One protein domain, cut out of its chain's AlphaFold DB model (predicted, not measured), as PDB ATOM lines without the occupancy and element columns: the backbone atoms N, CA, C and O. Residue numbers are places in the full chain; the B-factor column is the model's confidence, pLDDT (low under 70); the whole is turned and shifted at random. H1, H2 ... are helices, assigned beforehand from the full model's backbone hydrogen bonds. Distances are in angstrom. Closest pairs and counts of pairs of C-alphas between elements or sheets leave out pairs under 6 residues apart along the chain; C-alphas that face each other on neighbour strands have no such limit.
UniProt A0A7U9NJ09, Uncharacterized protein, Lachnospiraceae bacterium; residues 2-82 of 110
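This is residues 2 to 82 of the 110 residues of an uncharacterized protein of Lachnospiraceae bacterium (UniProt A0A7U9NJ09). Four helices zigzag, each folding back beside the one before; residues 2 to 14 of H1 and residues 77 to 82 stick out. The printed part, all helix, H1 to H4, has 81 residues and no named strand. It is loose, with radius of gyration of the C-alphas 15.5 A, spanning 42 by 37 by 22 A.

Find H1, residues 2 to 28; its residues 19 to 27 alone touch H2, residues 34 to 46, closest at C-alphas 23 and 35, 4.4 A. H2's residues 39 to 44 alone touch H3, residues 51 to 61, closest at C-alphas 40 and 61, 5.2 A. H3 touches H4, residues 66 to 76, closest at C-alphas 59 and 69, 4.8 A. These hairpins, mostly aligned, run opposite ways at shallow tilts of 29, 17 and 4 degrees; other pairs are apart. H3 has every O i to N i+4 pair within hydrogen-bond range, H1 22 of 23, H2 6 of 9, H4 4 of 7.

Find C-alpha 2 at (154.323, 106.481, 132.889), where H1 begins its 38.9 A; H4 ends at C-alpha 76, (126.012, 131.807, 143.732).

Links are tight, the printed part has no cut, and residues 2 to 4 have pLDDT under 70.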
ATOM      1  N   GLU A   2     154.050 105.745 134.145       65.38
ATOM      2  CA  GLU A   2     154.323 106.481 132.889       65.38
ATOM      3  C   GLU A   2     153.265 106.309 131.783       65.38
ATOM      4  O   GLU A   2     152.899 107.270 131.105       65.38
ATOM      5  N   ARG A   3     152.682 105.109 131.644       66.88
ATOM      6  CA  ARG A   3     151.617 104.847 130.657       66.88
ATOM      7  C   ARG A   3     150.315 105.611 130.946       66.88
ATOM      8  O   ARG A   3     149.553 105.878 130.030       66.88
ATOM      9  N   ARG A   4     150.039 105.981 132.207       69.19
ATOM     10  CA  ARG A   4     148.869 106.819 132.552       69.19
ATOM     11  C   ARG A   4     149.129 108.296 132.264       69.19
ATOM     12  O   ARG A   4     148.212 108.993 131.848       69.19
ATOM     13  N   ILE A   5     150.366 108.746 132.466       70.75
ATOM     14  CA  ILE A   5     150.778 110.134 132.236       70.75
ATOM     15  C   ILE A   5     150.739 110.448 130.733       70.75
ATOM     16  O   ILE A   5     150.111 111.423 130.335       70.75
ATOM     17  N   SER A   6     151.292 109.579 129.883       71.38
ATOM     18  CA  SER A   6     151.271 109.744 128.415       71.38
ATOM     19  C   SER A   6     149.857 109.796 127.820       71.38
ATOM     20  O   SER A   6     149.566 110.649 126.985       71.38
ATOM     21  N   VAL A   7     148.943 108.943 128.293       78.56
ATOM     22  CA  VAL A   7     147.540 108.941 127.834       78.56
ATOM     23  C   VAL A   7     146.791 110.194 128.302       78.56
ATOM     24  O   VAL A   7     145.899 110.680 127.608       78.56
ATOM     25  N   LEU A   8     147.147 110.745 129.466       83.50
ATOM     26  CA  LEU A   8     146.567 111.991 129.958       83.50
ATOM     27  C   LEU A   8     146.984 113.177 129.076       83.50
ATOM     28  O   LEU A   8     146.118 113.935 128.642       83.50
ATOM     29  N   TRP A   9     148.275 113.300 128.756       81.88
ATOM     30  CA  TRP A   9     148.793 114.354 127.876       81.88
ATOM     31  C   TRP A   9     148.172 114.313 126.481       81.88
ATOM     32  O   TRP A   9     147.768 115.353 125.968       81.88
ATOM     33  N   LEU A  10     148.011 113.115 125.913       84.88
ATOM     34  CA  LEU A  10     147.360 112.931 124.615       84.88
ATOM     35  C   LEU A  10     145.888 113.380 124.621       84.88
ATOM     36  O   LEU A  10     145.384 113.919 123.640       84.88
ATOM     37  N   ARG A  11     145.174 113.174 125.734       86.00
ATOM     38  CA  ARG A  11     143.778 113.621 125.859       86.00
ATOM     39  C   ARG A  11     143.678 115.138 125.971       86.00
ATOM     40  O   ARG A  11     142.821 115.733 125.327       86.00
ATOM     41  N   TRP A  12     144.547 115.757 126.768       88.88
ATOM     42  CA  TRP A  12     144.574 117.212 126.913       88.88
ATOM     43  C   TRP A  12     144.961 117.911 125.613       88.88
ATOM     44  O   TRP A  12     144.299 118.878 125.243       88.88
ATOM     45  N   SER A  13     145.953 117.394 124.882       87.75
ATOM     46  CA  SER A  13     146.301 117.937 123.566       87.75
ATOM     47  C   SER A  13     145.138 117.815 122.581       87.75
ATOM     48  O   SER A  13     144.830 118.783 121.890       87.75
ATOM     49  N   GLY A  14     144.415 116.690 122.587       90.81
ATOM     50  CA  GLY A  14     143.200 116.519 121.786       90.81
ATOM     51  C   GLY A  14     142.125 117.569 122.085       90.81
ATOM     52  O   GLY A  14     141.581 118.170 121.161       90.81
ATOM     53  N   TYR A  15     141.847 117.851 123.362       91.12
ATOM     54  CA  TYR A  15     140.879 118.892 123.730       91.12
ATOM     55  C   TYR A  15     141.312 120.286 123.273       91.12
ATOM     56  O   TYR A  15     140.484 121.031 122.754       91.12
ATOM     57  N   VAL A  16     142.594 120.628 123.427       92.25
ATOM     58  CA  VAL A  16     143.126 121.924 122.975       92.25
ATOM     59  C   VAL A  16     142.959 122.076 121.465       92.25
ATOM     60  O   VAL A  16     142.483 123.115 121.017       92.25
ATOM     61  N   VAL A  17     143.265 121.031 120.690       94.25
ATOM     62  CA  VAL A  17     143.099 121.042 119.228       94.25
ATOM     63  C   VAL A  17     141.636 121.248 118.837       94.25
ATOM     64  O   VAL A  17     141.353 122.076 117.977       94.25
ATOM     65  N   ILE A  18     140.698 120.551 119.484       94.00
ATOM     66  CA  ILE A  18     139.261 120.682 119.186       94.00
ATOM     67  C   ILE A  18     138.764 122.100 119.490       94.00
ATOM     68  O   ILE A  18     138.058 122.692 118.675       94.00
ATOM     69  N   VAL A  19     139.137 122.657 120.645       94.88
ATOM     70  CA  VAL A  19     138.729 124.014 121.035       94.88
ATOM     71  C   VAL A  19     139.339 125.058 120.103       94.88
ATOM     72  O   VAL A  19     138.630 125.958 119.661       94.88
ATOM     73  N   ALA A  20     140.623 124.921 119.761       93.88
ATOM     74  CA  ALA A  20     141.303 125.829 118.843       93.88
ATOM     75  C   ALA A  20     140.699 125.778 117.433       93.88
ATOM     76  O   ALA A  20     140.444 126.823 116.842       93.88
ATOM     77  N   ALA A  21     140.404 124.579 116.918       94.94
ATOM     78  CA  ALA A  21     139.737 124.411 115.631       94.94
ATOM     79  C   ALA A  21     138.334 125.037 115.641       94.94
ATOM     80  O   ALA A  21     137.990 125.774 114.722       94.94
ATOM     81  N   GLY A  22     137.545 124.804 116.695       93.94
ATOM     82  CA  GLY A  22     136.224 125.417 116.844       93.94
ATOM     83  C   GLY A  22     136.284 126.945 116.902       93.94
ATOM     84  O   GLY A  22     135.510 127.611 116.221       93.94
ATOM     85  N   ALA A  23     137.229 127.501 117.665       94.00
ATOM     86  CA  ALA A  23     137.446 128.944 117.763       94.00
ATOM     87  C   ALA A  23     137.869 129.555 116.421       94.00
ATOM     88  O   ALA A  23     137.315 130.572 116.014       94.00
ATOM     89  N   PHE A  24     138.790 128.906 115.705       94.56
ATOM     90  CA  PHE A  24     139.230 129.350 114.386       94.56
ATOM     91  C   PHE A  24     138.087 129.343 113.367       94.56
ATOM     92  O   PHE A  24     137.897 130.326 112.658       94.56
ATOM     93  N   LEU A  25     137.302 128.263 113.316       95.38
ATOM     94  CA  LEU A  25     136.149 128.181 112.420       95.38
ATOM     95  C   LEU A  25     135.101 129.244 112.764       95.38
ATOM     96  O   LEU A  25     134.554 129.861 111.857       95.38
ATOM     97  N   ALA A  26     134.845 129.495 114.050       93.50
ATOM     98  CA  ALA A  26     133.892 130.522 114.460       93.50
ATOM     99  C   ALA A  26     134.304 131.929 114.006       93.50
ATOM    100  O   ALA A  26     133.451 132.703 113.573       93.50
ATOM    101  N   GLU A  27     135.602 132.234 114.056       92.75
ATOM    102  CA  GLU A  27     136.147 133.494 113.549       92.75
ATOM    103  C   GLU A  27     136.105 133.546 112.010       92.75
ATOM    104  O   GLU A  27     135.695 134.548 111.431       92.75
ATOM    105  N   ALA A  28     136.468 132.446 111.339       94.69
ATOM    106  CA  ALA A  28     136.496 132.355 109.878       94.69
ATOM    107  C   ALA A  28     135.104 132.500 109.241       94.69
ATOM    108  O   ALA A  28     134.978 133.083 108.166       94.69
ATOM    109  N   PHE A  29     134.064 131.990 109.905       94.19
ATOM    110  CA  PHE A  29     132.671 132.124 109.472       94.19
ATOM    111  C   PHE A  29     131.971 133.373 110.023       94.19
ATOM    112  O   PHE A  29     130.778 133.540 109.776       94.19
ATOM    113  N   ALA A  30     132.689 134.242 110.743       90.06
ATOM    114  CA  ALA A  30     132.158 135.473 111.322       90.06
ATOM    115  C   ALA A  30     130.875 135.257 112.150       90.06
ATOM    116  O   ALA A  30     129.919 136.027 112.050       90.06
ATOM    117  N   PHE A  31     130.834 134.196 112.966       90.94
ATOM    118  CA  PHE A  31     129.717 133.991 113.888       90.94
ATOM    119  C   PHE A  31     129.669 135.103 114.942       90.94
ATOM    120  O   PHE A  31     130.716 135.547 115.411       90.94
ATOM    121  N   ASP A  32     128.461 135.472 115.379       84.62
ATOM    122  CA  ASP A  32     128.181 136.656 116.214       84.62
ATOM    123  C   ASP A  32     129.083 136.813 117.455       84.62
ATOM    124  O   ASP A  32     129.395 137.927 117.866       84.62
ATOM    125  N   TYR A  33     129.531 135.701 118.047       85.00
ATOM    126  CA  TYR A  33     130.410 135.691 119.222       85.00
ATOM    127  C   TYR A  33     131.840 135.188 118.952       85.00
ATOM    128  O   TYR A  33     132.688 135.295 119.843       85.00
ATOM    129  N   GLY A  34     132.126 134.630 117.769       92.00
ATOM    130  CA  GLY A  34     133.441 134.085 117.398       92.00
ATOM    131  C   GLY A  34     134.075 133.188 118.475       92.00
ATOM    132  O   GLY A  34     133.396 132.425 119.178       92.00
ATOM    133  N   ALA A  35     135.388 133.322 118.669       90.50
ATOM    134  CA  ALA A  35     136.111 132.631 119.741       90.50
ATOM    135  C   ALA A  35     135.633 133.015 121.161       90.50
ATOM    136  O   ALA A  35     135.692 132.190 122.082       90.50
ATOM    137  N   LYS A  36     135.119 134.241 121.353       91.06
ATOM    138  CA  LYS A  36     134.658 134.749 122.661       91.06
ATOM    139  C   LYS A  36     133.440 133.995 123.194       91.06
ATOM    140  O   LYS A  36     133.257 133.954 124.404       91.06
ATOM    141  N   GLY A  37     132.647 133.360 122.330       89.88
ATOM    142  CA  GLY A  37     131.547 132.485 122.752       89.88
ATOM    143  C   GLY A  37     132.013 131.099 123.210       89.88
ATOM    144  O   GLY A  37     131.456 130.522 124.142       89.88
ATOM    145  N   ILE A  38     133.066 130.561 122.591       93.25
ATOM    146  CA  ILE A  38     133.528 129.186 122.830       93.25
ATOM    147  C   ILE A  38     134.353 129.094 124.118       93.25
ATOM    148  O   ILE A  38     134.158 128.171 124.915       93.25
ATOM    149  N   LEU A  39     135.258 130.048 124.348       92.31
ATOM    150  CA  LEU A  39     136.184 130.002 125.485       92.31
ATOM    151  C   LEU A  39     135.470 129.939 126.853       92.31
ATOM    152  O   LEU A  39     135.816 129.059 127.648       92.31
ATOM    153  N   PRO A  40     134.443 130.761 127.147       93.25
ATOM    154  CA  PRO A  40     133.735 130.689 128.423       93.25
ATOM    155  C   PRO A  40     132.986 129.366 128.628       93.25
ATOM    156  O   PRO A  40     132.971 128.845 129.744       93.25
ATOM    157  N   ILE A  41     132.421 128.772 127.569       93.38
ATOM    158  CA  ILE A  41     131.755 127.458 127.640       93.38
ATOM    159  C   ILE A  41     132.756 126.381 128.069       93.38
ATOM    160  O   ILE A  41     132.460 125.566 128.949       93.38
ATOM    161  N   VAL A  42     133.959 126.395 127.488       94.62
ATOM    162  CA  VAL A  42     135.032 125.453 127.835       94.62
ATOM    163  C   VAL A  42     135.471 125.643 129.287       94.62
ATOM    164  O   VAL A  42     135.568 124.661 130.026       94.62
ATOM    165  N   VAL A  43     135.674 126.886 129.728       93.69
ATOM    166  CA  VAL A  43     136.029 127.194 131.123       93.69
ATOM    167  C   VAL A  43     134.962 126.664 132.086       93.69
ATOM    168  O   VAL A  43     135.278 125.912 133.012       93.69
ATOM    169  N   LEU A  44     133.686 126.965 131.842       94.62
ATOM    170  CA  LEU A  44     132.582 126.480 132.675       94.62
ATOM    171  C   LEU A  44     132.475 124.951 132.692       94.62
ATOM    172  O   LEU A  44     132.113 124.373 133.721       94.62
ATOM    173  N   TYR A  45     132.790 124.294 131.575       94.19
ATOM    174  CA  TYR A  45     132.794 122.840 131.459       94.19
ATOM    175  C   TYR A  45     133.917 122.194 132.280       94.19
ATOM    176  O   TYR A  45     133.675 121.188 132.955       94.19
ATOM    177  N   LEU A  46     135.125 122.766 132.259       93.38
ATOM    178  CA  LEU A  46     136.273 122.251 133.015       93.38
ATOM    179  C   LEU A  46     136.037 122.328 134.528       93.38
ATOM    180  O   LEU A  46     136.332 121.375 135.250       93.38
ATOM    181  N   PHE A  47     135.440 123.421 135.002       94.56
ATOM    182  CA  PHE A  47     135.166 123.628 136.425       94.56
ATOM    183  C   PHE A  47     133.814 123.068 136.897       94.56
ATOM    184  O   PHE A  47     133.484 123.201 138.074       94.56
ATOM    185  N   ARG A  48     133.047 122.375 136.041       93.06
ATOM    186  CA  ARG A  48     131.663 121.934 136.331       93.06
ATOM    187  C   ARG A  48     131.477 121.107 137.610       93.06
ATOM    188  O   ARG A  48     130.372 121.040 138.132       93.06
ATOM    189  N   GLN A  49     132.525 120.421 138.071       91.62
ATOM    190  CA  GLN A  49     132.463 119.569 139.263       91.62
ATOM    191  C   GLN A  49     132.597 120.370 140.565       91.62
ATOM    192  O   GLN A  49     132.206 119.890 141.625       91.62
ATOM    193  N   ASN A  50     133.147 121.585 140.503       92.19
ATOM    194  CA  ASN A  50     133.340 122.455 141.656       92.19
ATOM    195  C   ASN A  50     132.548 123.751 141.453       92.19
ATOM    196  O   ASN A  50     132.991 124.635 140.725       92.19
ATOM    197  N   LYS A  51     131.408 123.887 142.142       89.56
ATOM    198  CA  LYS A  51     130.517 125.059 142.034       89.56
ATOM    199  C   LYS A  51     131.259 126.381 142.263       89.56
ATOM    200  O   LYS A  51     131.060 127.325 141.508       89.56
ATOM    201  N   VAL A  52     132.126 126.451 143.275       92.94
ATOM    202  CA  VAL A  52     132.866 127.682 143.605       92.94
ATOM    203  C   VAL A  52     133.870 128.011 142.502       92.94
ATOM    204  O   VAL A  52     133.916 129.143 142.027       92.94
ATOM    205  N   GLY A  53     134.617 127.002 142.042       94.06
ATOM    206  CA  GLY A  53     135.547 127.152 140.922       94.06
ATOM    207  C   GLY A  53     134.843 127.555 139.626       94.06
ATOM    208  O   GLY A  53     135.336 128.414 138.907       94.06
ATOM    209  N   GLN A  54     133.659 127.001 139.359       94.56
ATOM    210  CA  GLN A  54     132.860 127.323 138.181       94.56
ATOM    211  C   GLN A  54     132.355 128.766 138.205       94.56
ATOM    212  O   GLN A  54     132.406 129.437 137.178       94.56
ATOM    213  N   ILE A  55     131.894 129.251 139.362       94.62
ATOM    214  CA  ILE A  55     131.439 130.637 139.519       94.62
ATOM    215  C   ILE A  55     132.612 131.603 139.345       94.62
ATOM    216  O   ILE A  55     132.499 132.543 138.566       94.62
ATOM    217  N   ALA A  56     133.746 131.356 140.005       95.31
ATOM    218  CA  ALA A  56     134.919 132.220 139.890       95.31
ATOM    219  C   ALA A  56     135.482 132.239 138.459       95.31
ATOM    220  O   ALA A  56     135.690 133.306 137.885       95.31
ATOM    221  N   ALA A  57     135.680 131.064 137.857       94.81
ATOM    222  CA  ALA A  57     136.218 130.951 136.506       94.81
ATOM    223  C   ALA A  57     135.243 131.506 135.455       94.81
ATOM    224  O   ALA A  57     135.671 132.161 134.509       94.81
ATOM    225  N   GLY A  58     133.938 131.299 135.646       93.94
ATOM    226  CA  GLY A  58     132.893 131.889 134.818       93.94
ATOM    227  C   GLY A  58     132.861 133.414 134.904       93.94
ATOM    228  O   GLY A  58     132.894 134.075 133.873       93.94
ATOM    229  N   PHE A  59     132.890 133.976 136.115       94.44
ATOM    230  CA  PHE A  59     132.950 135.423 136.327       94.44
ATOM    231  C   PHE A  59     134.147 136.051 135.601       94.44
ATOM    232  O   PHE A  59     133.985 137.034 134.886       94.44
ATOM    233  N   VAL A  60     135.333 135.441 135.710       93.62
ATOM    234  CA  VAL A  60     136.538 135.913 135.008       93.62
ATOM    235  C   VAL A  60     136.405 135.767 133.485       93.62
ATOM    236  O   VAL A  60     136.767 136.680 132.746       93.62
ATOM    237  N   ALA A  61     135.861 134.646 133.002       93.19
ATOM    238  CA  ALA A  61     135.709 134.383 131.569       93.19
ATOM    239  C   ALA A  61     134.726 135.341 130.872       93.19
ATOM    240  O   ALA A  61     134.849 135.571 129.670       93.19
ATOM    241  N   PHE A  62     133.776 135.909 131.617       94.19
ATOM    242  CA  PHE A  62     132.766 136.839 131.113       94.19
ATOM    243  C   PHE A  62     133.046 138.310 131.455       94.19
ATOM    244  O   PHE A  62     132.164 139.138 131.261       94.19
ATOM    245  N   LEU A  63     134.251 138.691 131.908       91.44
ATOM    246  CA  LEU A  63     134.564 140.098 132.242       91.44
ATOM    247  C   LEU A  63     134.374 141.082 131.075       91.44
ATOM    248  O   LEU A  63     134.213 142.278 131.296       91.44
ATOM    249  N   TRP A  64     134.386 140.581 129.841       89.12
ATOM    250  CA  TRP A  64     134.100 141.359 128.636       89.12
ATOM    251  C   TRP A  64     132.601 141.665 128.449       89.12
ATOM    252  O   TRP A  64     132.259 142.542 127.660       89.12
ATOM    253  N   GLU A  65     131.718 140.984 129.182       90.12
ATOM    254  CA  GLU A  65     130.270 141.188 129.199       90.12
ATOM    255  C   GLU A  65     129.785 141.324 130.656       90.12
ATOM    256  O   GLU A  65     129.505 140.349 131.360       90.12
ATOM    257  N   TYR A  66     129.702 142.569 131.141       88.69
ATOM    258  CA  TYR A  66     129.403 142.869 132.549       88.69
ATOM    259  C   TYR A  66     128.075 142.272 133.037       88.69
ATOM    260  O   TYR A  66     127.982 141.813 134.176       88.69
ATOM    261  N   THR A  67     127.057 142.244 132.176       90.81
ATOM    262  CA  THR A  67     125.746 141.638 132.455       90.81
ATOM    263  C   THR A  67     125.861 140.132 132.685       90.81
ATOM    264  O   THR A  67     125.284 139.610 133.640       90.81
ATOM    265  N   ALA A  68     126.655 139.440 131.866       90.19
ATOM    266  CA  ALA A  68     126.925 138.014 132.019       90.19
ATOM    267  C   ALA A  68     127.756 137.731 133.280       90.19
ATOM    268  O   ALA A  68     127.444 136.805 134.031       90.19
ATOM    269  N   SER A  69     128.752 138.571 133.579       91.88
ATOM    270  CA  SER A  69     129.518 138.487 134.831       91.88
ATOM    271  C   SER A  69     128.620 138.630 136.064       91.88
ATOM    272  O   SER A  69     128.707 137.833 137.001       91.88
ATOM    273  N   ALA A  70     127.697 139.595 136.060       93.06
ATOM    274  CA  ALA A  70     126.764 139.810 137.164       93.06
ATOM    275  C   ALA A  70     125.831 138.608 137.401       93.06
ATOM    276  O   ALA A  70     125.462 138.330 138.546       93.06
ATOM    277  N   ALA A  71     125.494 137.839 136.360       93.25
ATOM    278  CA  ALA A  71     124.651 136.651 136.490       93.25
ATOM    279  C   ALA A  71     125.258 135.590 137.428       93.25
ATOM    280  O   ALA A  71     124.517 134.868 138.100       93.25
ATOM    281  N   PHE A  72     126.588 135.528 137.562       93.75
ATOM    282  CA  PHE A  72     127.244 134.595 138.483       93.75
ATOM    283  C   PHE A  72     126.944 134.879 139.960       93.75
ATOM    284  O   PHE A  72     126.965 133.945 140.764       93.75
ATOM    285  N   VAL A  73     126.575 136.115 140.319       92.81
ATOM    286  CA  VAL A  73     126.069 136.440 141.663       92.81
ATOM    287  C   VAL A  73     124.762 135.690 141.925       92.81
ATOM    288  O   VAL A  73     124.606 135.041 142.957       92.81
ATOM    289  N   LEU A  74     123.843 135.692 140.956       91.88
ATOM    290  CA  LEU A  74     122.579 134.957 141.057       91.88
ATOM    291  C   LEU A  74     122.809 133.438 141.082       91.88
ATOM    292  O   LEU A  74     122.147 132.723 141.833       91.88
ATOM    293  N   VAL A  75     123.787 132.940 140.317       92.12
ATOM    294  CA  VAL A  75     124.194 131.522 140.351       92.12
ATOM    295  C   VAL A  75     124.769 131.138 141.721       92.12
ATOM    296  O   VAL A  75     124.506 130.034 142.213       92.12
ATOM    297  N   ALA A  76     125.511 132.034 142.378       92.88
ATOM    298  CA  ALA A  76     126.012 131.807 143.732       92.88
ATOM    299  C   ALA A  76     124.863 131.648 144.740       92.88
ATOM    300  O   ALA A  76     124.879 130.704 145.533       92.88
ATOM    301  N   LEU A  77     123.829 132.488 144.625       93.69
ATOM    302  CA  LEU A  77     122.612 132.451 145.449       93.69
ATOM    303  C   LEU A  77     121.675 131.271 145.127       93.69
ATOM    304  O   LEU A  77     120.689 131.046 145.829       93.69
ATOM    305  N   TYR A  78     121.952 130.496 144.075       90.94
ATOM    306  CA  TYR A  78     121.098 129.380 143.688       90.94
ATOM    307  C   TYR A  78     121.211 128.191 144.655       90.94
ATOM    308  O   TYR A  78     122.281 127.600 144.839       90.94
ATOM    309  N   ASN A  79     120.060 127.769 145.185       89.75
ATOM    310  CA  ASN A  79     119.918 126.696 146.180       89.75
ATOM    311  C   ASN A  79     120.033 125.267 145.611       89.75
ATOM    312  O   ASN A  79     119.801 124.299 146.331       89.75
ATOM    313  N   GLY A  80     120.307 125.098 144.313       87.19
ATOM    314  CA  GLY A  80     120.445 123.776 143.679       87.19
ATOM    315  C   GLY A  80     119.123 123.048 143.401       87.19
ATOM    316  O   GLY A  80     119.110 122.056 142.674       87.19
ATOM    317  N   LYS A  81     117.997 123.535 143.935       90.31
ATOM    318  CA  LYS A  81     116.667 122.954 143.719       90.31
ATOM    319  C   LYS A  81     116.036 123.505 142.446       90.31
ATOM    320  O   LYS A  81     115.980 124.715 142.248       90.31
ATOM    321  N   ARG A  82     115.495 122.609 141.618       85.19
ATOM    322  CA  ARG A  82     114.756 122.973 140.404       85.19
ATOM    323  C   ARG A  82     113.544 123.849 140.756       85.19
ATOM    324  O   ARG A  82     112.730 123.453 141.583       85.19
TER     325      ARG A  82